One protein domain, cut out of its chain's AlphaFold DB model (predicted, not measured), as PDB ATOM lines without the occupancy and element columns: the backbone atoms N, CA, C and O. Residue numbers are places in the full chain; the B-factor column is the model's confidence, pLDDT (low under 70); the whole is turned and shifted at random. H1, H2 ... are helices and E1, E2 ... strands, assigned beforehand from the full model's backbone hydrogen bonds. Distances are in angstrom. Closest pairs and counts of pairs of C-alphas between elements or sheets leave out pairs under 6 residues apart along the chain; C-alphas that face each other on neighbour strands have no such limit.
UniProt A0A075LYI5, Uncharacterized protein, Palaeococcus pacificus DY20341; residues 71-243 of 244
ATOM      1  N   ARG A  71      11.159  -4.898 -20.186       90.62
ATOM      2  CA  ARG A  71      10.110  -4.568 -19.217       90.62
ATOM      3  C   ARG A  71      10.193  -3.087 -18.888       90.62
ATOM      4  O   ARG A  71      11.237  -2.602 -18.474       90.62
ATOM      5  N   VAL A  72       9.086  -2.376 -19.077       89.75
ATOM      6  CA  VAL A  72       8.957  -0.957 -18.730       89.75
ATOM      7  C   VAL A  72       7.818  -0.823 -17.735       89.75
ATOM      8  O   VAL A  72       6.677  -1.161 -18.053       89.75
ATOM      9  N   GLU A  73       8.121  -0.320 -16.547       89.88
ATOM     10  CA  GLU A  73       7.148  -0.060 -15.492       89.88
ATOM     11  C   GLU A  73       7.139   1.429 -15.163       89.88
ATOM     12  O   GLU A  73       8.184   2.055 -14.997       89.88
ATOM     13  N   ILE A  74       5.940   2.006 -15.109       88.06
ATOM     14  CA  ILE A  74       5.723   3.402 -14.735       88.06
ATOM     15  C   ILE A  74       4.775   3.389 -13.544       88.06
ATOM     16  O   ILE A  74       3.598   3.051 -13.684       88.06
ATOM     17  N   PHE A  75       5.298   3.743 -12.379       85.56
ATOM     18  CA  PHE A  75       4.557   3.794 -11.131       85.56
ATOM     19  C   PHE A  75       4.155   5.225 -10.836       85.56
ATOM     20  O   PHE A  75       4.970   6.145 -10.921       85.56
ATOM     21  N   TYR A  76       2.902   5.406 -10.445       82.12
ATOM     22  CA  TYR A  76       2.480   6.637  -9.803       82.12
ATOM     23  C   TYR A  76       2.983   6.619  -8.359       82.12
ATOM     24  O   TYR A  76       2.601   5.745  -7.581       82.12
ATOM     25  N   ASN A  77       3.870   7.552  -8.022       75.38
ATOM     26  CA  ASN A  77       4.413   7.705  -6.684       75.38
ATOM     27  C   ASN A  77       3.799   8.968  -6.078       75.38
ATOM     28  O   ASN A  77       4.175  10.080  -6.438       75.38
ATOM     29  N   GLN A  78       2.837   8.807  -5.174       71.00
ATOM     30  CA  GLN A  78       2.323   9.921  -4.384       71.00
ATOM     31  C   GLN A  78       2.953   9.851  -2.999       71.00
ATOM     32  O   GLN A  78       2.471   9.109  -2.142       71.00
ATOM     33  N   PRO A  79       4.065  10.562  -2.763       68.00
ATOM     34  CA  PRO A  79       4.732  10.476  -1.481       68.00
ATOM     35  C   PRO A  79       3.886  11.163  -0.403       68.00
ATOM     36  O   PRO A  79       3.760  12.384  -0.369       68.00
ATOM     37  N   GLU A  80       3.355  10.381   0.534       68.88
ATOM     38  CA  GLU A  80       2.629  10.870   1.717       68.88
ATOM     39  C   GLU A  80       3.573  11.409   2.813       68.88
ATOM     40  O   GLU A  80       3.328  11.256   4.008       68.88
ATOM     41  N   THR A  81       4.697  12.023   2.435       74.88
ATOM     42  CA  THR A  81       5.656  12.561   3.412       74.88
ATOM     43  C   THR A  81       5.428  14.052   3.647       74.88
ATOM     44  O   THR A  81       4.887  14.764   2.801       74.88
ATOM     45  N   GLU A  82       5.860  14.559   4.806       74.94
ATOM     46  CA  GLU A  82       5.697  15.978   5.155       74.94
ATOM     47  C   GLU A  82       6.344  16.944   4.157       74.94
ATOM     48  O   GLU A  82       5.899  18.089   4.035       74.94
ATOM     49  N   SER A  83       7.363  16.474   3.437       76.88
ATOM     50  CA  SER A  83       8.088  17.244   2.432       76.88
ATOM     51  C   SER A  83       7.223  17.592   1.218       76.88
ATOM     52  O   SER A  83       7.438  18.635   0.614       76.88
ATOM     53  N   TYR A  84       6.199  16.792   0.899       84.38
ATOM     54  CA  TYR A  84       5.329  16.980  -0.273       84.38
ATOM     55  C   TYR A  84       3.973  17.604   0.087       84.38
ATOM     56  O   TYR A  84       2.942  17.320  -0.520       84.38
ATOM     57  N   LYS A  85       3.957  18.469   1.107       89.06
ATOM     58  CA  LYS A  85       2.788  19.289   1.457       89.06
ATOM     59  C   LYS A  85       2.778  20.572   0.623       89.06
ATOM     60  O   LYS A  85       3.821  21.175   0.383       89.06
ATOM     61  N   ILE A  86       1.589  21.025   0.225       92.00
ATOM     62  CA  ILE A  86       1.399  22.259  -0.554       92.00
ATOM     63  C   ILE A  86       2.140  23.432   0.111       92.00
ATOM     64  O   ILE A  86       2.025  23.653   1.318       92.00
ATOM     65  N   GLY A  87       2.913  24.175  -0.684       92.56
ATOM     66  CA  GLY A  87       3.696  25.325  -0.227       92.56
ATOM     67  C   GLY A  87       5.042  24.983   0.423       92.56
ATOM     68  O   GLY A  87       5.789  25.899   0.764       92.56
ATOM     69  N   LYS A  88       5.387  23.701   0.597       93.25
ATOM     70  CA  LYS A  88       6.722  23.287   1.055       93.25
ATOM     71  C   LYS A  88       7.711  23.239  -0.104       93.25
ATOM     72  O   LYS A  88       7.342  22.936  -1.233       93.25
ATOM     73  N   VAL A  89       8.968  23.557   0.183       92.25
ATOM     74  CA  VAL A  89      10.066  23.473  -0.786       92.25
ATOM     75  C   VAL A  89      10.630  22.057  -0.772       92.25
ATOM     76  O   VAL A  89      10.930  21.531   0.298       92.25
ATOM     77  N   VAL A  90      10.780  21.455  -1.951       90.38
ATOM     78  CA  VAL A  90      11.331  20.108  -2.129       90.38
ATOM     79  C   VAL A  90      12.688  20.201  -2.820       90.38
ATOM     80  O   VAL A  90      12.782  20.497  -4.013       90.38
ATOM     81  N   GLU A  91      13.753  19.940  -2.062       90.12
ATOM     82  CA  GLU A  91      15.134  20.096  -2.533       90.12
ATOM     83  C   GLU A  91      15.499  19.094  -3.635       90.12
ATOM     84  O   GLU A  91      16.170  19.462  -4.600       90.12
ATOM     85  N   SER A  92      14.983  17.859  -3.558       87.12
ATOM     86  CA  SER A  92      15.271  16.790  -4.528       87.12
ATOM     87  C   SER A  92      14.859  17.131  -5.962       87.12
ATOM     88  O   SER A  92      15.373  16.531  -6.898       87.12
ATOM     89  N   TYR A  93      13.968  18.108  -6.146       88.06
ATOM     90  CA  TYR A  93      13.511  18.585  -7.452       88.06
ATOM     91  C   TYR A  93      13.967  20.021  -7.744       88.06
ATOM     92  O   TYR A  93      13.277  20.766  -8.436       88.06
ATOM     93  N   GLY A  94      15.126  20.429  -7.218       86.75
ATOM     94  CA  GLY A  94      15.707  21.743  -7.497       86.75
ATOM     95  C   GLY A  94      15.010  22.883  -6.756       86.75
ATOM     96  O   GLY A  94      14.807  23.954  -7.323       86.75
ATOM     97  N   ASN A  95      14.639  22.655  -5.492       89.56
ATOM     98  CA  ASN A  95      13.991  23.643  -4.619       89.56
ATOM     99  C   ASN A  95      12.635  24.148  -5.142       89.56
ATOM    100  O   ASN A  95      12.269  25.312  -4.960       89.56
ATOM    101  N   ILE A  96      11.861  23.272  -5.781       88.62
ATOM    102  CA  ILE A  96      10.506  23.595  -6.234       88.62
ATOM    103  C   ILE A  96       9.563  23.720  -5.030       88.62
ATOM    104  O   ILE A  96       9.587  22.901  -4.115       88.62
ATOM    105  N   THR A  97       8.698  24.738  -5.047       93.00
ATOM    106  CA  THR A  97       7.585  24.854  -4.092       93.00
ATOM    107  C   THR A  97       6.431  23.963  -4.538       93.00
ATOM    108  O   THR A  97       5.891  24.154  -5.628       93.00
ATOM    109  N   TRP A  98       6.054  23.003  -3.699       93.75
ATOM    110  CA  TRP A  98       5.060  21.984  -4.006       93.75
ATOM    111  C   TRP A  98       3.663  22.570  -4.230       93.75
ATOM    112  O   TRP A  98       3.211  23.438  -3.473       93.75
ATOM    113  N   LYS A  99       2.961  22.056  -5.244       92.94
ATOM    114  CA  LYS A  99       1.579  22.413  -5.586       92.94
ATOM    115  C   LYS A  99       0.684  21.182  -5.534       92.94
ATOM    116  O   LYS A  99       1.156  20.058  -5.648       92.94
ATOM    117  N   ASP A 100      -0.612  21.408  -5.382       91.06
ATOM    118  CA  ASP A 100      -1.648  20.369  -5.412       91.06
ATOM    119  C   ASP A 100      -1.751  19.656  -6.767       91.06
ATOM    120  O   ASP A 100      -2.218  18.524  -6.835       91.06
ATOM    121  N   THR A 101      -1.280  20.295  -7.836       91.81
ATOM    122  CA  THR A 101      -1.274  19.747  -9.197       91.81
ATOM    123  C   THR A 101      -0.026  18.926  -9.517       91.81
ATOM    124  O   THR A 101       0.120  18.468 -10.652       91.81
ATOM    125  N   TYR A 102       0.901  18.780  -8.564       92.56
ATOM    126  CA  TYR A 102       2.155  18.070  -8.780       92.56
ATOM    127  C   TYR A 102       2.031  16.581  -8.487       92.56
ATOM    128  O   TYR A 102       1.528  16.168  -7.446       92.56
ATOM    129  N   GLU A 103       2.554  15.782  -9.410       91.69
ATOM    130  CA  GLU A 103       2.565  14.326  -9.354       91.69
ATOM    131  C   GLU A 103       3.971  13.803  -9.647       91.69
ATOM    132  O   GLU A 103       4.688  14.375 -10.472       91.69
ATOM    133  N   ILE A 104       4.366  12.707  -8.994       91.62
ATOM    134  CA  ILE A 104       5.638  12.034  -9.272       91.62
ATOM    135  C   ILE A 104       5.361  10.693  -9.938       91.62
ATOM    136  O   ILE A 104       4.508   9.915  -9.510       91.62
ATOM    137  N   TYR A 105       6.129  10.411 -10.982       91.25
ATOM    138  CA  TYR A 105       6.157   9.113 -11.635       91.25
ATOM    139  C   TYR A 105       7.545   8.502 -11.502       91.25
ATOM    140  O   TYR A 105       8.527   9.129 -11.892       91.25
ATOM    141  N   ALA A 106       7.626   7.281 -10.982       91.25
ATOM    142  CA  ALA A 106       8.849   6.489 -11.012       91.25
ATOM    143  C   ALA A 106       8.830   5.597 -12.256       91.25
ATOM    144  O   ALA A 106       7.849   4.900 -12.513       91.25
ATOM    145  N   VAL A 107       9.903   5.630 -13.036       91.19
ATOM    146  CA  VAL A 107      10.065   4.827 -14.245       91.19
ATOM    147  C   VAL A 107      11.191   3.834 -14.027       91.19
ATOM    148  O   VAL A 107      12.265   4.216 -13.572       91.19
ATOM    149  N   MET A 108      10.945   2.582 -14.395       91.69
ATOM    150  CA  MET A 108      11.924   1.504 -14.388       91.69
ATOM    151  C   MET A 108      11.900   0.790 -15.736       91.69
ATOM    152  O   MET A 108      10.838   0.394 -16.219       91.69
ATOM    153  N   ILE A 109      13.067   0.645 -16.354       92.25
ATOM    154  CA  ILE A 109      13.244  -0.053 -17.627       92.25
ATOM    155  C   ILE A 109      14.332  -1.097 -17.434       92.25
ATOM    156  O   ILE A 109      15.454  -0.749 -17.081       92.25
ATOM    157  N   GLU A 110      13.994  -2.353 -17.692       91.00
ATOM    158  CA  GLU A 110      14.871  -3.507 -17.500       91.00
ATOM    159  C   GLU A 110      14.895  -4.355 -18.771       91.00
ATOM    160  O   GLU A 110      13.872  -4.515 -19.452       91.00
ATOM    161  N   ASN A 111      16.038  -4.968 -19.060       91.12
ATOM    162  CA  ASN A 111      16.112  -6.063 -20.015       91.12
ATOM    163  C   ASN A 111      16.031  -7.397 -19.263       91.12
ATOM    164  O   ASN A 111      17.007  -7.895 -18.729       91.12
ATOM    165  N   ASN A 112      14.866  -8.036 -19.260       88.69
ATOM    166  CA  ASN A 112      14.699  -9.359 -18.649       88.69
ATOM    167  C   ASN A 112      15.161 -10.514 -19.553       88.69
ATOM    168  O   ASN A 112      15.014 -11.682 -19.184       88.69
ATOM    169  N   GLY A 113      15.656 -10.216 -20.758       86.38
ATOM    170  CA  GLY A 113      16.225 -11.199 -21.675       86.38
ATOM    171  C   GLY A 113      17.730 -11.364 -21.469       86.38
ATOM    172  O   GLY A 113      18.389 -10.509 -20.900       86.38
ATOM    173  N   TYR A 114      18.294 -12.462 -21.973       87.50
ATOM    174  CA  TYR A 114      19.750 -12.681 -21.970       87.50
ATOM    175  C   TYR A 114      20.475 -11.960 -23.115       87.50
ATOM    176  O   TYR A 114      21.700 -11.887 -23.134       87.50
ATOM    177  N   THR A 115      19.722 -11.475 -24.099       89.94
ATOM    178  CA  THR A 115      20.255 -10.819 -25.289       89.94
ATOM    179  C   THR A 115      20.505  -9.343 -24.998       89.94
ATOM    180  O   THR A 115      19.567  -8.636 -24.626       89.94
ATOM    181  N   LEU A 116      21.740  -8.881 -25.209       90.69
ATOM    182  CA  LEU A 116      22.123  -7.473 -25.091       90.69
ATOM    183  C   LEU A 116      21.282  -6.598 -26.031       90.69
ATOM    184  O   LEU A 116      21.065  -6.942 -27.200       90.69
ATOM    185  N   ILE A 117      20.814  -5.471 -25.507       91.94
ATOM    186  CA  ILE A 117      20.193  -4.408 -26.290       91.94
ATOM    187  C   ILE A 117      21.256  -3.345 -26.572       91.94
ATOM    188  O   ILE A 117      21.936  -2.925 -25.647       91.94
ATOM    189  N   GLU A 118      21.354  -2.891 -27.817       91.44
ATOM    190  CA  GLU A 118      22.216  -1.789 -28.255       91.44
ATOM    191  C   GLU A 118      21.380  -0.620 -28.805       91.44
ATOM    192  O   GLU A 118      20.262  -0.821 -29.296       91.44
ATOM    193  N   ASP A 119      21.925   0.598 -28.758       90.94
ATOM    194  CA  ASP A 119      21.309   1.837 -29.265       90.94
ATOM    195  C   ASP A 119      19.845   1.979 -28.808       90.94
ATOM    196  O   ASP A 119      18.906   2.148 -29.601       90.94
ATOM    197  N   PHE A 120      19.628   1.825 -27.502       90.81
ATOM    198  CA  PHE A 120      18.311   1.918 -26.896       90.81
ATOM    199  C   PHE A 120      17.826   3.365 -26.927       90.81
ATOM    200  O   PHE A 120      18.454   4.263 -26.369       90.81
ATOM    201  N   ARG A 121      16.664   3.595 -27.546       92.38
ATOM    202  CA  ARG A 121      16.027   4.913 -27.627       92.38
ATOM    203  C   ARG A 121      14.567   4.804 -27.250       92.38
ATOM    204  O   ARG A 121      13.807   4.084 -27.897       92.38
ATOM    205  N   MET A 122      14.125   5.570 -26.262       90.44
ATOM    206  CA  MET A 122      12.720   5.574 -25.868       90.44
ATOM    207  C   MET A 122      12.208   6.970 -25.557       90.44
ATOM    208  O   MET A 122      12.847   7.744 -24.860       90.44
ATOM    209  N   ASN A 123      11.016   7.282 -26.053       90.88
ATOM    210  CA  ASN A 123      10.256   8.457 -25.663       90.88
ATOM    211  C   ASN A 123       9.118   8.009 -24.747       90.88
ATOM    212  O   ASN A 123       8.262   7.230 -25.174       90.88
ATOM    213  N   ILE A 124       9.095   8.513 -23.518       90.50
ATOM    214  CA  ILE A 124       7.976   8.338 -22.591       90.50
ATOM    215  C   ILE A 124       7.175   9.623 -22.584       90.50
ATOM    216  O   ILE A 124       7.738  10.691 -22.381       90.50
ATOM    217  N   TYR A 125       5.875   9.504 -22.800       89.94
ATOM    218  CA  TYR A 125       4.886  10.558 -22.709       89.94
ATOM    219  C   TYR A 125       4.155  10.445 -21.375       89.94
ATOM    220  O   TYR A 125       3.813   9.342 -20.956       89.94
ATOM    221  N   PHE A 126       3.888  11.571 -20.735       90.06
ATOM    222  CA  PHE A 126       3.264  11.664 -19.431       90.06
ATOM    223  C   PHE A 126       2.042  12.576 -19.456       90.06
ATOM    224  O   PHE A 126       1.959  13.479 -20.287       90.06
ATOM    225  N   PRO A 127       1.107  12.403 -18.513       88.19
ATOM    226  CA  PRO A 127      -0.175  13.077 -18.586       88.19
ATOM    227  C   PRO A 127      -0.172  14.466 -17.918       88.19
ATOM    228  O   PRO A 127      -1.023  14.779 -17.090       88.19
ATOM    229  N   GLY A 128       0.810  15.298 -18.267       89.00
ATOM    230  CA  GLY A 128       1.021  16.640 -17.720       89.00
ATOM    231  C   GLY A 128       2.369  17.219 -18.152       89.00
ATOM    232  O   GLY A 128       3.089  16.612 -18.944       89.00
ATOM    233  N   CYS A 129       2.727  18.401 -17.653       88.44
ATOM    234  CA  CYS A 129       4.016  19.011 -17.978       88.44
ATOM    235  C   CYS A 129       5.117  18.395 -17.142       88.44
ATOM    236  O   CYS A 129       5.117  18.558 -15.926       88.44
ATOM    237  N   VAL A 130       6.087  17.765 -17.787       89.31
ATOM    238  CA  VAL A 130       7.301  17.341 -17.102       89.31
ATOM    239  C   VAL A 130       8.048  18.595 -16.652       89.31
ATOM    240  O   VAL A 130       8.433  19.413 -17.485       89.31
ATOM    241  N   LEU A 131       8.227  18.766 -15.345       88.19
ATOM    242  CA  LEU A 131       8.940  19.903 -14.761       88.19
ATOM    243  C   LEU A 131      10.433  19.614 -14.636       88.19
ATOM    244  O   LEU A 131      11.264  20.445 -14.990       88.19
ATOM    245  N   THR A 132      10.759  18.436 -14.114       89.75
ATOM    246  CA  THR A 132      12.130  17.979 -13.893       89.75
ATOM    247  C   THR A 132      12.146  16.460 -13.726       89.75
ATOM    248  O   THR A 132      11.094  15.820 -13.636       89.75
ATOM    249  N   TYR A 133      13.340  15.884 -13.685       90.25
ATOM    250  CA  TYR A 133      13.566  14.473 -13.422       90.25
ATOM    251  C   TYR A 133      14.756  14.296 -12.477       90.25
ATOM    252  O   TYR A 133      15.621  15.164 -12.373       90.25
ATOM    253  N   VAL A 134      14.803  13.151 -11.806       88.69
ATOM    254  CA  VAL A 134      15.908  12.752 -10.932       88.69
ATOM    255  C   VAL A 134      16.348  11.359 -11.349       88.69
ATOM    256  O   VAL A 134      15.554  10.422 -11.299       88.69
ATOM    257  N   LYS A 135      17.608  11.222 -11.775       88.56
ATOM    258  CA  LYS A 135      18.214   9.907 -12.018       88.56
ATOM    259  C   LYS A 135      18.380   9.198 -10.676       88.56
ATOM    260  O   LYS A 135      18.943   9.778  -9.746       88.56
ATOM    261  N   LEU A 136      17.905   7.961 -10.576       84.44
ATOM    262  CA  LEU A 136      18.210   7.109  -9.433       84.44
ATOM    263  C   LEU A 136      19.468   6.300  -9.774       84.44
ATOM    264  O   LEU A 136      19.551   5.758 -10.879       84.44
ATOM    265  N   PRO A 137      20.478   6.271  -8.886       75.44
ATOM    266  CA  PRO A 137      21.716   5.561  -9.161       75.44
ATOM    267  C   PRO A 137      21.444   4.057  -9.226       75.44
ATOM    268  O   PRO A 137      20.896   3.478  -8.288       75.44
ATOM    269  N   VAL A 138      21.857   3.441 -10.328       77.88
ATOM    270  CA  VAL A 138      21.892   1.990 -10.520       77.88
ATOM    271  C   VAL A 138      23.322   1.643 -10.907       77.88
ATOM    272  O   VAL A 138      23.916   2.321 -11.744       77.88
ATOM    273  N   GLU A 139      23.915   0.654 -10.244       75.19
ATOM    274  CA  GLU A 139      25.265   0.212 -10.594       75.19
ATOM    275  C   GLU A 139      25.270  -0.386 -12.006       75.19
ATOM    276  O   GLU A 139      24.388  -1.163 -12.349       75.19
ATOM    277  N   GLY A 140      26.276  -0.038 -12.809       67.00
ATOM    278  CA  GLY A 140      26.518  -0.667 -14.112       67.00
ATOM    279  C   GLY A 140      25.843  -0.004 -15.313       67.00
ATOM    280  O   GLY A 140      26.349  -0.158 -16.418       67.00
ATOM    281  N   THR A 141      24.801   0.807 -15.114       74.69
ATOM    282  CA  THR A 141      24.037   1.382 -16.232       74.69
ATOM    283  C   THR A 141      24.329   2.871 -16.423       74.69
ATOM    284  O   THR A 141      23.927   3.701 -15.603       74.69
ATOM    285  N   ASP A 142      24.989   3.225 -17.529       81.75
ATOM    286  CA  ASP A 142      25.104   4.616 -17.979       81.75
ATOM    287  C   ASP A 142      23.997   4.925 -18.991       81.75
ATOM    288  O   ASP A 142      23.801   4.193 -19.958       81.75
ATOM    289  N   TYR A 143      23.239   5.989 -18.750       83.38
ATOM    290  CA  TYR A 143      22.129   6.374 -19.612       83.38
ATOM    291  C   TYR A 143      21.907   7.877 -19.572       83.38
ATOM    292  O   TYR A 143      22.046   8.533 -18.533       83.38
ATOM    293  N   ASP A 144      21.437   8.416 -20.688       82.94
ATOM    294  CA  ASP A 144      21.084   9.816 -20.828       82.94
ATOM    295  C   ASP A 144      19.578   9.998 -20.907       82.94
ATOM    296  O   ASP A 144      18.869   9.285 -21.619       82.94
ATOM    297  N   ILE A 145      19.079  11.016 -20.201       79.56
ATOM    298  CA  ILE A 145      17.732  11.523 -20.439       79.56
ATOM    299  C   ILE A 145      17.838  12.932 -21.008       79.56
ATOM    300  O   ILE A 145      18.336  13.868 -20.380       79.56
ATOM    301  N   ILE A 146      17.337  13.073 -22.231       81.00
ATOM    302  CA  ILE A 146      17.229  14.350 -22.913       81.00
ATOM    303  C   ILE A 146      15.838  14.890 -22.629       81.00
ATOM    304  O   ILE A 146      14.825  14.410 -23.153       81.00
ATOM    305  N   TYR A 147      15.805  15.927 -21.802       71.19
ATOM    306  CA  TYR A 147      14.631  16.762 -21.657       71.19
ATOM    307  C   TYR A 147      14.551  17.679 -22.886       71.19
ATOM    308  O   TYR A 147      15.494  18.440 -23.126       71.19
ATOM    309  N   PRO A 148      13.489  17.610 -23.709       60.31
ATOM    310  CA  PRO A 148      13.327  18.551 -24.807       60.31
ATOM    311  C   PRO A 148      13.257  19.960 -24.208       60.31
ATOM    312  O   PRO A 148      12.324  20.294 -23.485       60.31
ATOM    313  N   GLY A 149      14.308  20.750 -24.432       53.97
ATOM    314  CA  GLY A 149      14.437  22.090 -23.869       53.97
ATOM    315  C   GLY A 149      13.246  22.984 -24.214       53.97
ATOM    316  O   GLY A 149      12.512  22.746 -25.170       53.97
ATOM    317  N   TRP A 150      13.059  24.036 -23.425       54.44
ATOM    318  CA  TRP A 150      11.901  24.917 -23.497       54.44
ATOM    319  C   TRP A 150      11.899  25.671 -24.835       54.44
ATOM    320  O   TRP A 150      12.741  26.540 -25.061       54.44
ATOM    321  N   ALA A 151      10.963  25.365 -25.738       50.41
ATOM    322  CA  ALA A 151      10.793  26.156 -26.953       50.41
ATOM    323  C   ALA A 151      10.160  27.511 -26.605       50.41
ATOM    324  O   ALA A 151       8.978  27.599 -26.268       50.41
ATOM    325  N   LYS A 152      10.980  28.559 -26.697       54.41
ATOM    326  CA  LYS A 152      10.607  29.963 -26.521       54.41
ATOM    327  C   LYS A 152       9.824  30.455 -27.734       54.41
ATOM    328  O   LYS A 152      10.304  30.348 -28.862       54.41
ATOM    329  N   VAL A 153       8.641  31.022 -27.507       55.31
ATOM    330  CA  VAL A 153       7.836  31.649 -28.565       55.31
ATOM    331  C   VAL A 153       7.711  33.130 -28.246       55.31
ATOM    332  O   VAL A 153       7.268  33.497 -27.165       55.31
ATOM    333  N   ILE A 154       8.109  33.996 -29.175       64.19
ATOM    334  CA  ILE A 154       8.015  35.449 -29.006       64.19
ATOM    335  C   ILE A 154       6.823  35.943 -29.827       64.19
ATOM    336  O   ILE A 154       6.827  35.806 -31.049       64.19
ATOM    337  N   ILE A 155       5.812  36.522 -29.173       67.00
ATOM    338  CA  ILE A 155       4.653  37.146 -29.835       67.00
ATOM    339  C   ILE A 155       4.658  38.627 -29.458       67.00
ATOM    340  O   ILE A 155       4.645  38.966 -28.277       67.00
ATOM    341  N   ASN A 156       4.710  39.518 -30.453       80.69
ATOM    342  CA  ASN A 156       4.759  40.976 -30.259       80.69
ATOM    343  C   ASN A 156       5.865  41.442 -29.289       80.69
ATOM    344  O   ASN A 156       5.641  42.304 -28.443       80.69
ATOM    345  N   GLY A 157       7.054  40.838 -29.369       72.44
ATOM    346  CA  GLY A 157       8.188  41.170 -28.495       72.44
ATOM    347  C   GLY A 157       8.061  40.667 -27.052       72.44
ATOM    348  O   GLY A 157       8.996  40.830 -26.279       72.44
ATOM    349  N   THR A 158       6.947  40.021 -26.695       59.59
ATOM    350  CA  THR A 158       6.773  39.370 -25.394       59.59
ATOM    351  C   THR A 158       7.177  37.907 -25.502       59.59
ATOM    352  O   THR A 158       6.731  37.188 -26.401       59.59
ATOM    353  N   GLU A 159       8.047  37.472 -24.595       56.78
ATOM    354  CA  GLU A 159       8.456  36.077 -24.491       56.78
ATOM    355  C   GLU A 159       7.353  35.277 -23.809       56.78
ATOM    356  O   GLU A 159       7.015  35.509 -22.650       56.78
ATOM    357  N   TYR A 160       6.805  34.313 -24.533       58.44
ATOM    358  CA  TYR A 160       5.932  33.298 -23.984       58.44
ATOM    359  C   TYR A 160       6.730  31.997 -23.869       58.44
ATOM    360  O   TYR A 160       7.480  31.610 -24.773       58.44
ATOM    361  N   PHE A 161       6.510  31.277 -22.770       60.16
ATOM    362  CA  PHE A 161       6.938  29.889 -22.594       60.16
ATOM    363  C   PHE A 161       5.717  28.969 -22.761       60.16
ATOM    364  O   PHE A 161       5.264  28.373 -21.785       60.16
ATOM    365  N   PRO A 162       5.097  28.888 -23.956       56.12
ATOM    366  CA  PRO A 162       3.811  28.211 -24.108       56.12
ATOM    367  C   PRO A 162       3.927  26.685 -24.072       56.12
ATOM    368  O   PRO A 162       2.903  26.004 -24.033       56.12
ATOM    369  N   ASN A 163       5.143  26.133 -24.124       63.44
ATOM    370  CA  ASN A 163       5.346  24.730 -24.447       63.44
ATOM    371  C   ASN A 163       5.576  23.892 -23.191       63.44
ATOM    372  O   ASN A 163       6.641  23.892 -22.580       63.44
ATOM    373  N   CYS A 164       4.521  23.168 -22.840       75.50
ATOM    374  CA  CYS A 164       4.524  22.078 -21.886       75.50
ATOM    375  C   CYS A 164       5.042  20.824 -22.591       75.50
ATOM    376  O   CYS A 164       4.358  20.281 -23.462       75.50
ATOM    377  N   TYR A 165       6.235  20.346 -22.234       79.06
ATOM    378  CA  TYR A 165       6.694  19.056 -22.736       79.06
ATOM    379  C   TYR A 165       6.111  17.939 -21.891       79.06
ATOM    380  O   TYR A 165       6.385  17.812 -20.700       79.06
ATOM    381  N   GLN A 166       5.312  17.115 -22.551       86.06
ATOM    382  CA  GLN A 166       4.715  15.929 -21.963       86.06
ATOM    383  C   GLN A 166       5.589  14.702 -22.165       86.06
ATOM    384  O   GLN A 166       5.075  13.599 -22.118       86.06
ATOM    385  N   SER A 167       6.884  14.849 -22.462       88.81
ATOM    386  CA  SER A 167       7.712  13.698 -22.802       88.81
ATOM    387  C   SER A 167       9.159  13.814 -22.365       88.81
ATOM    388  O   SER A 167       9.752  14.886 -22.468       88.81
ATOM    389  N   ILE A 168       9.743  12.675 -22.015       90.00
ATOM    390  CA  ILE A 168      11.171  12.483 -21.777       90.00
ATOM    391  C   ILE A 168      11.724  11.534 -22.834       90.00
ATOM    392  O   ILE A 168      11.087  10.528 -23.155       90.00
ATOM    393  N   LYS A 169      12.912  11.845 -23.357       91.31
ATOM    394  CA  LYS A 169      13.661  10.948 -24.237       91.31
ATOM    395  C   LYS A 169      14.795  10.296 -23.462       91.31
ATOM    396  O   LYS A 169      15.496  10.990 -22.737       91.31
ATOM    397  N   ILE A 170      14.979   9.001 -23.646       91.62
ATOM    398  CA  ILE A 170      15.954   8.168 -22.946       91.62
ATOM    399  C   ILE A 170      16.844   7.516 -23.993       91.62
ATOM    400  O   ILE A 170      16.329   7.017 -24.999       91.62
ATOM    401  N   PHE A 171      18.145   7.533 -23.736       91.44
ATOM    402  CA  PHE A 171      19.178   6.947 -24.573       91.44
ATOM    403  C   PHE A 171      20.102   6.100 -23.704       91.44
ATOM    404  O   PHE A 171      20.493   6.533 -22.623       91.44
ATOM    405  N   SER A 172      20.426   4.904 -24.178       91.69
ATOM    406  CA  SER A 172      21.467   4.054 -23.603       91.69
ATOM    407  C   SER A 172      22.191   3.381 -24.754       91.69
ATOM    408  O   SER A 172      21.530   2.865 -25.661       91.69
ATOM    409  N   ASP A 173      23.519   3.393 -24.734       90.62
ATOM    410  CA  ASP A 173      24.302   2.706 -25.762       90.62
ATOM    411  C   ASP A 173      24.070   1.198 -25.678       90.62
ATOM    412  O   ASP A 173      23.866   0.544 -26.698       90.62
ATOM    413  N   GLU A 174      24.007   0.679 -24.452       91.38
ATOM    414  CA  GLU A 174      23.801  -0.731 -24.155       91.38
ATOM    415  C   GLU A 174      22.818  -0.905 -22.986       91.38
ATOM    416  O   GLU A 174      22.677  -0.026 -22.133       91.38
ATOM    417  N   LEU A 175      22.091  -2.023 -22.969       90.62
ATOM    418  CA  LEU A 175      21.263  -2.451 -21.839       90.62
ATOM    419  C   LEU A 175      21.329  -3.981 -21.718       90.62
ATOM    420  O   LEU A 175      20.636  -4.723 -22.432       90.62
ATOM    421  N   SER A 176      22.218  -4.454 -20.846       91.69
ATOM    422  CA  SER A 176      22.386  -5.870 -20.514       91.69
ATOM    423  C   SER A 176      21.270  -6.363 -19.590       91.69
ATOM    424  O   SER A 176      20.380  -5.605 -19.209       91.69
ATOM    425  N   LYS A 177      21.288  -7.655 -19.249       90.38
ATOM    426  CA  LYS A 177      20.261  -8.253 -18.388       90.38
ATOM    427  C   LYS A 177      20.306  -7.702 -16.959       90.38
ATOM    428  O   LYS A 177      19.291  -7.648 -16.271       90.38
ATOM    429  N   GLU A 178      21.501  -7.347 -16.513       88.00
ATOM    430  CA  GLU A 178      21.782  -6.835 -15.178       88.00
ATOM    431  C   GLU A 178      21.558  -5.317 -15.077       88.00
ATOM    432  O   GLU A 178      21.540  -4.780 -13.972       88.00
ATOM    433  N   ASP A 179      21.354  -4.641 -16.211       89.00
ATOM    434  CA  ASP A 179      21.153  -3.200 -16.264       89.00
ATOM    435  C   ASP A 179      19.696  -2.793 -16.037       89.00
ATOM    436  O   ASP A 179      18.748  -3.415 -16.534       89.00
ATOM    437  N   ALA A 180      19.523  -1.662 -15.355       89.38
ATOM    438  CA  ALA A 180      18.227  -1.023 -15.197       89.38
ATOM    439  C   ALA A 180      18.344   0.498 -15.305       89.38
ATOM    440  O   ALA A 180      19.175   1.138 -14.662       89.38
ATOM    441  N   ILE A 181      17.444   1.102 -16.079       91.81
ATOM    442  CA  ILE A 181      17.290   2.557 -16.140       91.81
ATOM    443  C   ILE A 181      16.165   2.942 -15.189       91.81
ATOM    444  O   ILE A 181      15.008   2.571 -15.407       91.81
ATOM    445  N   ILE A 182      16.503   3.701 -14.145       91.75
ATOM    446  CA  ILE A 182      15.550   4.091 -13.105       91.75
ATOM    447  C   ILE A 182      15.630   5.587 -12.846       91.75
ATOM    448  O   ILE A 182      16.685   6.124 -12.520       91.75
ATOM    449  N   PHE A 183      14.495   6.268 -12.948       92.00
ATOM    450  CA  PHE A 183      14.411   7.697 -12.674       92.00
ATOM    451  C   PHE A 183      13.017   8.096 -12.203       92.00
ATOM    452  O   PHE A 183      12.020   7.431 -12.484       92.00
ATOM    453  N   GLU A 184      12.949   9.213 -11.489       92.19
ATOM    454  CA  GLU A 184      11.700   9.852 -11.097       92.19
ATOM    455  C   GLU A 184      11.444  11.086 -11.950       92.19
ATOM    456  O   GLU A 184      12.370  11.787 -12.359       92.19
ATOM    457  N   VAL A 185      10.172  11.374 -12.194       92.19
ATOM    458  CA  VAL A 185       9.723  12.499 -13.003       92.19
ATOM    459  C   VAL A 185       8.691  13.285 -12.223       92.19
ATOM    460  O   VAL A 185       7.669  12.727 -11.829       92.19
ATOM    461  N   LEU A 186       8.943  14.580 -12.038       92.00
ATOM    462  CA  LEU A 186       7.978  15.502 -11.457       92.00
ATOM    463  C   LEU A 186       7.136  16.130 -12.564       92.00
ATOM    464  O   LEU A 186       7.675  16.685 -13.527       92.00
ATOM    465  N   ILE A 187       5.820  16.078 -12.402       92.12
ATOM    466  CA  ILE A 187       4.847  16.482 -13.415       92.12
ATOM    467  C   ILE A 187       3.861  17.475 -12.827       92.12
ATOM    468  O   ILE A 187       3.391  17.298 -11.713       92.12
ATOM    469  N   ASP A 188       3.512  18.498 -13.599       91.75
ATOM    470  CA  ASP A 188       2.405  19.406 -13.313       91.75
ATOM    471  C   ASP A 188       1.182  19.033 -14.156       91.75
ATOM    472  O   ASP A 188       1.186  19.198 -15.382       91.75
ATOM    473  N   ARG A 189       0.119  18.558 -13.501       90.19
ATOM    474  CA  ARG A 189      -1.182  18.294 -14.132       90.19
ATOM    475  C   ARG A 189      -1.901  19.560 -14.570       90.19
ATOM    476  O   ARG A 189      -2.777  19.492 -15.429       90.19
ATOM    477  N   ASN A 190      -1.538  20.719 -14.023       89.00
ATOM    478  CA  ASN A 190      -2.111  21.975 -14.468       89.00
ATOM    479  C   ASN A 190      -1.467  22.422 -15.783       89.00
ATOM    480  O   ASN A 190      -0.413  23.073 -15.843       89.00
ATOM    481  N   THR A 191      -2.144  22.072 -16.868       81.31
ATOM    482  CA  THR A 191      -1.756  22.447 -18.224       81.31
ATOM    483  C   THR A 191      -2.589  23.602 -18.783       81.31
ATOM    484  O   THR A 191      -2.515  23.882 -19.979       81.31
ATOM    485  N   THR A 192      -3.389  24.285 -17.955       79.62
ATOM    486  CA  THR A 192      -4.248  25.387 -18.404       79.62
ATOM    487  C   THR A 192      -3.418  26.490 -19.060       79.62
ATOM    488  O   THR A 192      -2.431  26.967 -18.501       79.62
ATOM    489  N   GLY A 193      -3.813  26.889 -20.272       70.75
ATOM    490  CA  GLY A 193      -3.122  27.922 -21.049       70.75
ATOM    491  C   GLY A 193      -1.807  27.478 -21.701       70.75
ATOM    492  O   GLY A 193      -1.123  28.316 -22.284       70.75
ATOM    493  N   LYS A 194      -1.447  26.188 -21.631       73.50
ATOM    494  CA  LYS A 194      -0.238  25.638 -22.261       73.50
ATOM    495  C   LYS A 194      -0.590  24.866 -23.534       73.50
ATOM    496  O   LYS A 194      -1.614  24.187 -23.601       73.50
ATOM    497  N   LEU A 195       0.277  24.949 -24.542       67.62
ATOM    498  CA  LEU A 195       0.190  24.110 -25.733       67.62
ATOM    499  C   LEU A 195       0.792  22.742 -25.427       67.62
ATOM    500  O   LEU A 195       1.898  22.634 -24.893       67.62
ATOM    501  N   ILE A 196       0.037  21.707 -25.777       69.69
ATOM    502  CA  ILE A 196       0.373  20.319 -25.501       69.69
ATOM    503  C   ILE A 196       0.475  19.574 -26.826       69.69
ATOM    504  O   ILE A 196      -0.518  19.386 -27.532       69.69
ATOM    505  N   ALA A 197       1.678  19.107 -27.141       60.25
ATOM    506  CA  ALA A 197       1.857  18.060 -28.129       60.25
ATOM    507  C   ALA A 197       1.577  16.725 -27.421       60.25
ATOM    508  O   ALA A 197       2.299  16.381 -26.492       60.25
ATOM    509  N   PHE A 198       0.545  15.996 -27.858       66.50
ATOM    510  CA  PHE A 198       0.139  14.668 -27.354       66.50
ATOM    511  C   PHE A 198      -0.636  14.626 -26.021       66.50
ATOM    512  O   PHE A 198      -0.225  13.900 -25.119       66.50
ATOM    513  N   PRO A 199      -1.801  15.298 -25.908       66.75
ATOM    514  CA  PRO A 199      -2.623  15.206 -24.705       66.75
ATOM    515  C   PRO A 199      -3.048  13.754 -24.438       66.75
ATOM    516  O   PRO A 199      -3.534  13.051 -25.330       66.75
ATOM    517  N   GLY A 200      -2.869  13.307 -23.201       71.25
ATOM    518  CA  GLY A 200      -3.330  12.011 -22.722       71.25
ATOM    519  C   GLY A 200      -3.367  11.979 -21.201       71.25
ATOM    520  O   GLY A 200      -2.602  12.683 -20.553       71.25
ATOM    521  N   ASP A 201      -4.250  11.151 -20.646       81.06
ATOM    522  CA  ASP A 201      -4.464  11.070 -19.194       81.06
ATOM    523  C   ASP A 201      -3.606   9.987 -18.526       81.06
ATOM    524  O   ASP A 201      -3.480   9.951 -17.300       81.06
ATOM    525  N   THR A 202      -2.975   9.129 -19.335       82.94
ATOM    526  CA  THR A 202      -2.080   8.058 -18.894       82.94
ATOM    527  C   THR A 202      -0.708   8.154 -19.561       82.94
ATOM    528  O   THR A 202      -0.613   8.599 -20.713       82.94
ATOM    529  N   PRO A 203       0.363   7.709 -18.877       85.19
ATOM    530  CA  PRO A 203       1.669   7.577 -19.494       85.19
ATOM    531  C   PRO A 203       1.659   6.612 -20.687       85.19
ATOM    532  O   PRO A 203       0.977   5.585 -20.688       85.19
ATOM    533  N   ARG A 204       2.443   6.926 -21.716       87.50
ATOM    534  CA  ARG A 204       2.613   6.104 -22.927       87.50
ATOM    535  C   ARG A 204       4.077   6.084 -23.309       87.50
ATOM    536  O   ARG A 204       4.781   7.038 -23.021       87.50
ATOM    537  N   TYR A 205       4.546   5.060 -24.007       88.25
ATOM    538  CA  TYR A 205       5.923   5.072 -24.492       88.25
ATOM    539  C   TYR A 205       6.065   4.471 -25.883       88.25
ATOM    540  O   TYR A 205       5.336   3.566 -26.298       88.25
ATOM    541  N   ILE A 206       7.013   5.036 -26.622       88.06
ATOM    542  CA  ILE A 206       7.392   4.618 -27.966       88.06
ATOM    543  C   ILE A 206       8.909   4.611 -28.014       88.06
ATOM    544  O   ILE A 206       9.538   5.639 -27.766       88.06
ATOM    545  N   GLY A 207       9.491   3.477 -28.369       88.19
ATOM    546  CA  GLY A 207      10.933   3.334 -28.468       88.19
ATOM    547  C   GLY A 207      11.355   2.403 -29.584       88.19
ATOM    548  O   GLY A 207      10.546   1.684 -30.176       88.19
ATOM    549  N   ASN A 208      12.647   2.425 -29.855       89.38
ATOM    550  CA  ASN A 208      13.319   1.495 -30.731       89.38
ATOM    551  C   ASN A 208      14.652   1.092 -30.109       89.38
ATOM    552  O   ASN A 208      15.244   1.850 -29.348       89.38
ATOM    553  N   TYR A 209      15.116  -0.097 -30.453       89.38
ATOM    554  CA  TYR A 209      16.423  -0.579 -30.041       89.38
ATOM    555  C   TYR A 209      16.965  -1.594 -31.039       89.38
ATOM    556  O   TYR A 209      16.197  -2.211 -31.790       89.38
ATOM    557  N   ILE A 210      18.281  -1.758 -31.042       88.94
ATOM    558  CA  ILE A 210      18.997  -2.763 -31.818       88.94
ATOM    559  C   ILE A 210      19.336  -3.941 -30.900       88.94
ATOM    560  O   ILE A 210      19.473  -3.797 -29.691       88.94
ATOM    561  N   TRP A 211      19.403  -5.143 -31.455       89.31
ATOM    562  CA  TRP A 211      19.941  -6.306 -30.756       89.31
ATOM    563  C   TRP A 211      20.583  -7.269 -31.744       89.31
ATOM    564  O   TRP A 211      20.264  -7.265 -32.939       89.31
ATOM    565  N   TYR A 212      21.480  -8.105 -31.230       84.69
ATOM    566  CA  TYR A 212      22.283  -9.012 -32.040       84.69
ATOM    567  C   TYR A 212      21.976 -10.455 -31.698       84.69
ATOM    568  O   TYR A 212      21.857 -10.829 -30.533       84.69
ATOM    569  N   ALA A 213      21.888 -11.283 -32.733       80.75
ATOM    570  CA  ALA A 213      21.877 -12.725 -32.560       80.75
ATOM    571  C   ALA A 213      22.586 -13.419 -33.724       80.75
ATOM    572  O   ALA A 213      22.290 -13.186 -34.902       80.75
ATOM    573  N   GLY A 214      23.568 -14.258 -33.383       78.38
ATOM    574  CA  GLY A 214      24.538 -14.760 -34.353       78.38
ATOM    575  C   GLY A 214      25.360 -13.607 -34.941       78.38
ATOM    576  O   GLY A 214      25.934 -12.824 -34.197       78.38
ATOM    577  N   ASN A 215      25.365 -13.479 -36.272       76.50
ATOM    578  CA  ASN A 215      26.072 -12.417 -37.009       76.50
ATOM    579  C   ASN A 215      25.103 -11.403 -37.652       76.50
ATOM    580  O   ASN A 215      25.386 -10.867 -38.724       76.50
ATOM    581  N   LYS A 216      23.916 -11.204 -37.066       76.81
ATOM    582  CA  LYS A 216      22.865 -10.336 -37.621       76.81
ATOM    583  C   LYS A 216      22.386  -9.319 -36.592       76.81
ATOM    584  O   LYS A 216      22.235  -9.655 -35.420       76.81
ATOM    585  N   TRP A 217      22.110  -8.109 -37.074       82.38
ATOM    586  CA  TRP A 217      21.480  -7.029 -36.324       82.38
ATOM    587  C   TRP A 217      19.974  -7.021 -36.591       82.38
ATOM    588  O   TRP A 217      19.516  -7.247 -37.714       82.38
ATOM    589  N   PHE A 218      19.200  -6.745 -35.550       84.06
ATOM    590  CA  PHE A 218      17.748  -6.659 -35.602       84.06
ATOM    591  C   PHE A 218      17.304  -5.329 -35.004       84.06
ATOM    592  O   PHE A 218      17.752  -4.960 -33.925       84.06
ATOM    593  N   ILE A 219      16.382  -4.630 -35.670       84.81
ATOM    594  CA  ILE A 219      15.736  -3.434 -35.115       84.81
ATOM    595  C   ILE A 219      14.386  -3.840 -34.541       84.81
ATOM    596  O   ILE A 219      13.539  -4.409 -35.232       84.81
ATOM    597  N   SER A 220      14.164  -3.523 -33.272       83.38
ATOM    598  CA  SER A 220      12.881  -3.706 -32.606       83.38
ATOM    599  C   SER A 220      12.241  -2.368 -32.308       83.38
ATOM    600  O   SER A 220      12.878  -1.469 -31.779       83.38
ATOM    601  N   ASN A 221      10.955  -2.263 -32.624       84.94
ATOM    602  CA  ASN A 221      10.122  -1.145 -32.209       84.94
ATOM    603  C   ASN A 221       9.261  -1.598 -31.031       84.94
ATOM    604  O   ASN A 221       8.676  -2.685 -31.067       84.94
ATOM    605  N   VAL A 222       9.164  -0.755 -30.012       82.00
ATOM    606  CA  VAL A 222       8.290  -0.948 -28.858       82.00
ATOM    607  C   VAL A 222       7.272   0.174 -28.862       82.00
ATOM    608  O   VAL A 222       7.615   1.353 -28.956       82.00
ATOM    609  N   LYS A 223       5.999  -0.195 -28.784       80.56
ATOM    610  CA  LYS A 223       4.900   0.743 -28.594       80.56
ATOM    611  C   LYS A 223       4.023   0.193 -27.492       80.56
ATOM    612  O   LYS A 223       3.568  -0.943 -27.594       80.56
ATOM    613  N   PHE A 224       3.774   1.009 -26.482       72.38
ATOM    614  CA  PHE A 224       2.833   0.673 -25.431       72.38
ATOM    615  C   PHE A 224       1.975   1.886 -25.103       72.38
ATOM    616  O   PHE A 224       2.459   2.980 -24.801       72.38
ATOM    617  N   THR A 225       0.673   1.674 -25.173       61.28
ATOM    618  CA  THR A 225      -0.350   2.570 -24.650       61.28
ATOM    619  C   THR A 225      -0.762   1.987 -23.310       61.28
ATOM    620  O   THR A 225      -1.567   1.060 -23.279       61.28
ATOM    621  N   GLY A 226      -0.126   2.423 -22.225       51.66
ATOM    622  CA  GLY A 226      -0.307   1.768 -20.938       51.66
ATOM    623  C   GLY A 226      -1.663   2.017 -20.299       51.66
ATOM    624  O   GLY A 226      -2.111   3.160 -20.197       51.66
ATOM    625  N   GLU A 227      -2.269   0.931 -19.819       48.84
ATOM    626  CA  GLU A 227      -2.958   0.938 -18.533       48.84
ATOM    627  C   GLU A 227      -1.883   1.022 -17.443       48.84
ATOM    628  O   GLU A 227      -0.911   0.262 -17.450       48.84
ATOM    629  N   ILE A 228      -2.026   1.981 -16.531       50.97
ATOM    630  CA  ILE A 228      -1.189   2.068 -15.333       50.97
ATOM    631  C   ILE A 228      -1.479   0.799 -14.527       50.97
ATOM    632  O   ILE A 228      -2.611   0.597 -14.093       50.97
ATOM    633  N   SER A 229      -0.483  -0.074 -14.351       43.91
ATOM    634  CA  SER A 229      -0.595  -1.195 -13.416       43.91
ATOM    635  C   SER A 229      -0.828  -0.602 -12.027       43.91
ATOM    636  O   SER A 229       0.082  -0.042 -11.424       43.91
ATOM    637  N   GLY A 230      -2.076  -0.651 -11.557       34.59
ATOM    638  CA  GLY A 230      -2.554   0.038 -10.354       34.59
ATOM    639  C   GLY A 230      -1.987  -0.471  -9.026       34.59
ATOM    640  O   GLY A 230      -2.501  -0.103  -7.976       34.59
ATOM    641  N   ASN A 231      -0.936  -1.291  -9.042       38.12
ATOM    642  CA  ASN A 231      -0.192  -1.589  -7.830       38.12
ATOM    643  C   ASN A 231       0.863  -0.498  -7.653       38.12
ATOM    644  O   ASN A 231       1.966  -0.592  -8.191       38.12
ATOM    645  N   ILE A 232       0.481   0.548  -6.916       42.25
ATOM    646  CA  ILE A 232       1.389   1.555  -6.363       42.25
ATOM    647  C   ILE A 232       2.437   0.790  -5.554       42.25
ATOM    648  O   ILE A 232       2.173   0.378  -4.426       42.25
ATOM    649  N   LYS A 233       3.598   0.538  -6.158       49.53
ATOM    650  CA  LYS A 233       4.756   0.051  -5.425       49.53
ATOM    651  C   LYS A 233       5.439   1.254  -4.812       49.53
ATOM    652  O   LYS A 233       5.761   2.216  -5.511       49.53
ATOM    653  N   THR A 234       5.636   1.213  -3.507       52.38
ATOM    654  CA  THR A 234       6.399   2.249  -2.813       52.38
ATOM    655  C   THR A 234       7.853   2.226  -3.284       52.38
ATOM    656  O   THR A 234       8.363   1.199  -3.741       52.38
ATOM    657  N   ARG A 235       8.557   3.355  -3.153       52.19
ATOM    658  CA  ARG A 235       9.993   3.447  -3.463       52.19
ATOM    659  C   ARG A 235      10.810   2.338  -2.784       52.19
ATOM    660  O   ARG A 235      11.683   1.756  -3.417       52.19
ATOM    661  N   GLU A 236      10.487   1.999  -1.536       56.12
ATOM    662  CA  GLU A 236      11.140   0.904  -0.805       56.12
ATOM    663  C   GLU A 236      10.915  -0.465  -1.455       56.12
ATOM    664  O   GLU A 236      11.815  -1.303  -1.446       56.12
ATOM    665  N   GLU A 237       9.743  -0.719  -2.038       62.75
ATOM    666  CA  GLU A 237       9.467  -1.978  -2.733       62.75
ATOM    667  C   GLU A 237      10.252  -2.091  -4.039       62.75
ATOM    668  O   GLU A 237      10.753  -3.174  -4.340       62.75
ATOM    669  N   VAL A 238      10.411  -0.984  -4.771       55.88
ATOM    670  CA  VAL A 238      11.253  -0.927  -5.977       55.88
ATOM    671  C   VAL A 238      12.727  -1.129  -5.606       55.88
ATOM    672  O   VAL A 238      13.387  -2.012  -6.149       55.88
ATOM    673  N   GLU A 239      13.235  -0.399  -4.608       55.56
ATOM    674  CA  GLU A 239      14.623  -0.541  -4.144       55.56
ATOM    675  C   GLU A 239      14.914  -1.945  -3.579       55.56
ATOM    676  O   GLU A 239      15.998  -2.492  -3.785       55.56
ATOM    677  N   LYS A 240      13.953  -2.572  -2.888       67.94
ATOM    678  CA  LYS A 240      14.092  -3.935  -2.349       67.94
ATOM    679  C   LYS A 240      14.020  -5.009  -3.432       67.94
ATOM    680  O   LYS A 240      14.627  -6.066  -3.256       67.94
ATOM    681  N   GLN A 241      13.285  -4.761  -4.515       59.69
ATOM    682  CA  GLN A 241      13.233  -5.658  -5.667       59.69
ATOM    683  C   GLN A 241      14.584  -5.694  -6.399       59.69
ATOM    684  O   GLN A 241      15.006  -6.777  -6.782       59.69
ATOM    685  N   ASN A 242      15.299  -4.567  -6.465       50.22
ATOM    686  CA  ASN A 242      16.593  -4.461  -7.156       50.22
ATOM    687  C   ASN A 242      17.805  -4.943  -6.344       50.22
ATOM    688  O   ASN A 242      18.899  -5.064  -6.880       50.22
ATOM    689  N   ARG A 243      17.643  -5.215  -5.043       59.56
ATOM    690  CA  ARG A 243      18.707  -5.785  -4.191       59.56
ATOM    691  C   ARG A 243      18.713  -7.321  -4.156       59.56
ATOM    692  O   ARG A 243      19.406  -7.893  -3.314       59.56
TER     693      ARG A 243
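AT A GLANCE: This is residues 71 to 243 of the 244 residues of an uncharacterized protein of Palaeococcus pacificus DY20341 (UniProt A0A075LYI5). Two twisted antiparallel sheets lie face to face as a sandwich, their strands running nearly the same line; the small hairpin E6 E7 reaches away from both sheets at one end, and the turn of hairpin E10 E11 makes the opposite end. The short helix H1 only grazes the smaller sheet. The 173 printed residues hold eleven strands, E1 to E11, and then H1, mostly strand. The sheet orders are E5 E8 E3 E10 E11, E1 E2 E9 E4 and E6 E7. The whole is compact, with a radius of gyration of the C-alphas of 17.5 A and spans of 58 by 42 by 27 A.

HOW THE PARTS SIT: The largest sheet runs E5, residues 144 to 146, E8, 167 to 175, E3, 117 to 125, E10, 204 to 213, and E11, 216 to 225. Within hydrogen-bond range are N 144 and O 171 at 2.9 A for E5 and E8, N 122 and O 170 at 2.9 A for E8 and E3, N 123 and O 206 at 2.8 A for E3 and E10, and N 209 and O 220 at 2.9 A for the hairpin E10 and E11. E3 bends by 58 degrees at residue 120 and E8 by 70 degrees at residue 172. The second sheet runs E1, residues 71 to 77, E2, 102 to 111, E9, 180 to 188, and E4, 129 to 135, with N 73 and O 108 at 2.8 A, N 105 and O 185 at 2.9 A, and N 131 and O 186 at 2.8 A. The facing parts of the two sheets are 11.0 A centre to centre, their planes 13 degrees apart. E6, residues 153 to 155, and E7, 158 to 160, are a hairpin, with N 153 and O 160 at 3.0 A. The pairs E3 with E10, E4 with E9, E5 with E8 and E6 with E7 form a jelly roll, one long hairpin wound over both sheets. H1, residues 235 to 241, grazes the second sheet with residues 235 to 238; every O i to N i+4 pair in it is within hydrogen-bond range.

IN THESE COORDINATES: E1 begins at C-alpha 71 (10.110, -4.568, -19.217). E2 is 30.1 A long, E11 29.6 A, E10 28.6 A and E9 25.9 A. H1, 9.9 A, ends at C-alpha 241 (13.233, -5.658, -5.667).

THE WHOLE: The C-alphas farthest apart, of Asn 156 and Gly 214, are 59.3 A apart. The printed part has no cut. The links E1 to E2 and E9 to E10 are long. Mean pLDDT of the printed part is 79.6; 41 residues are under 70, among them 148 to 155 and 225 to 243.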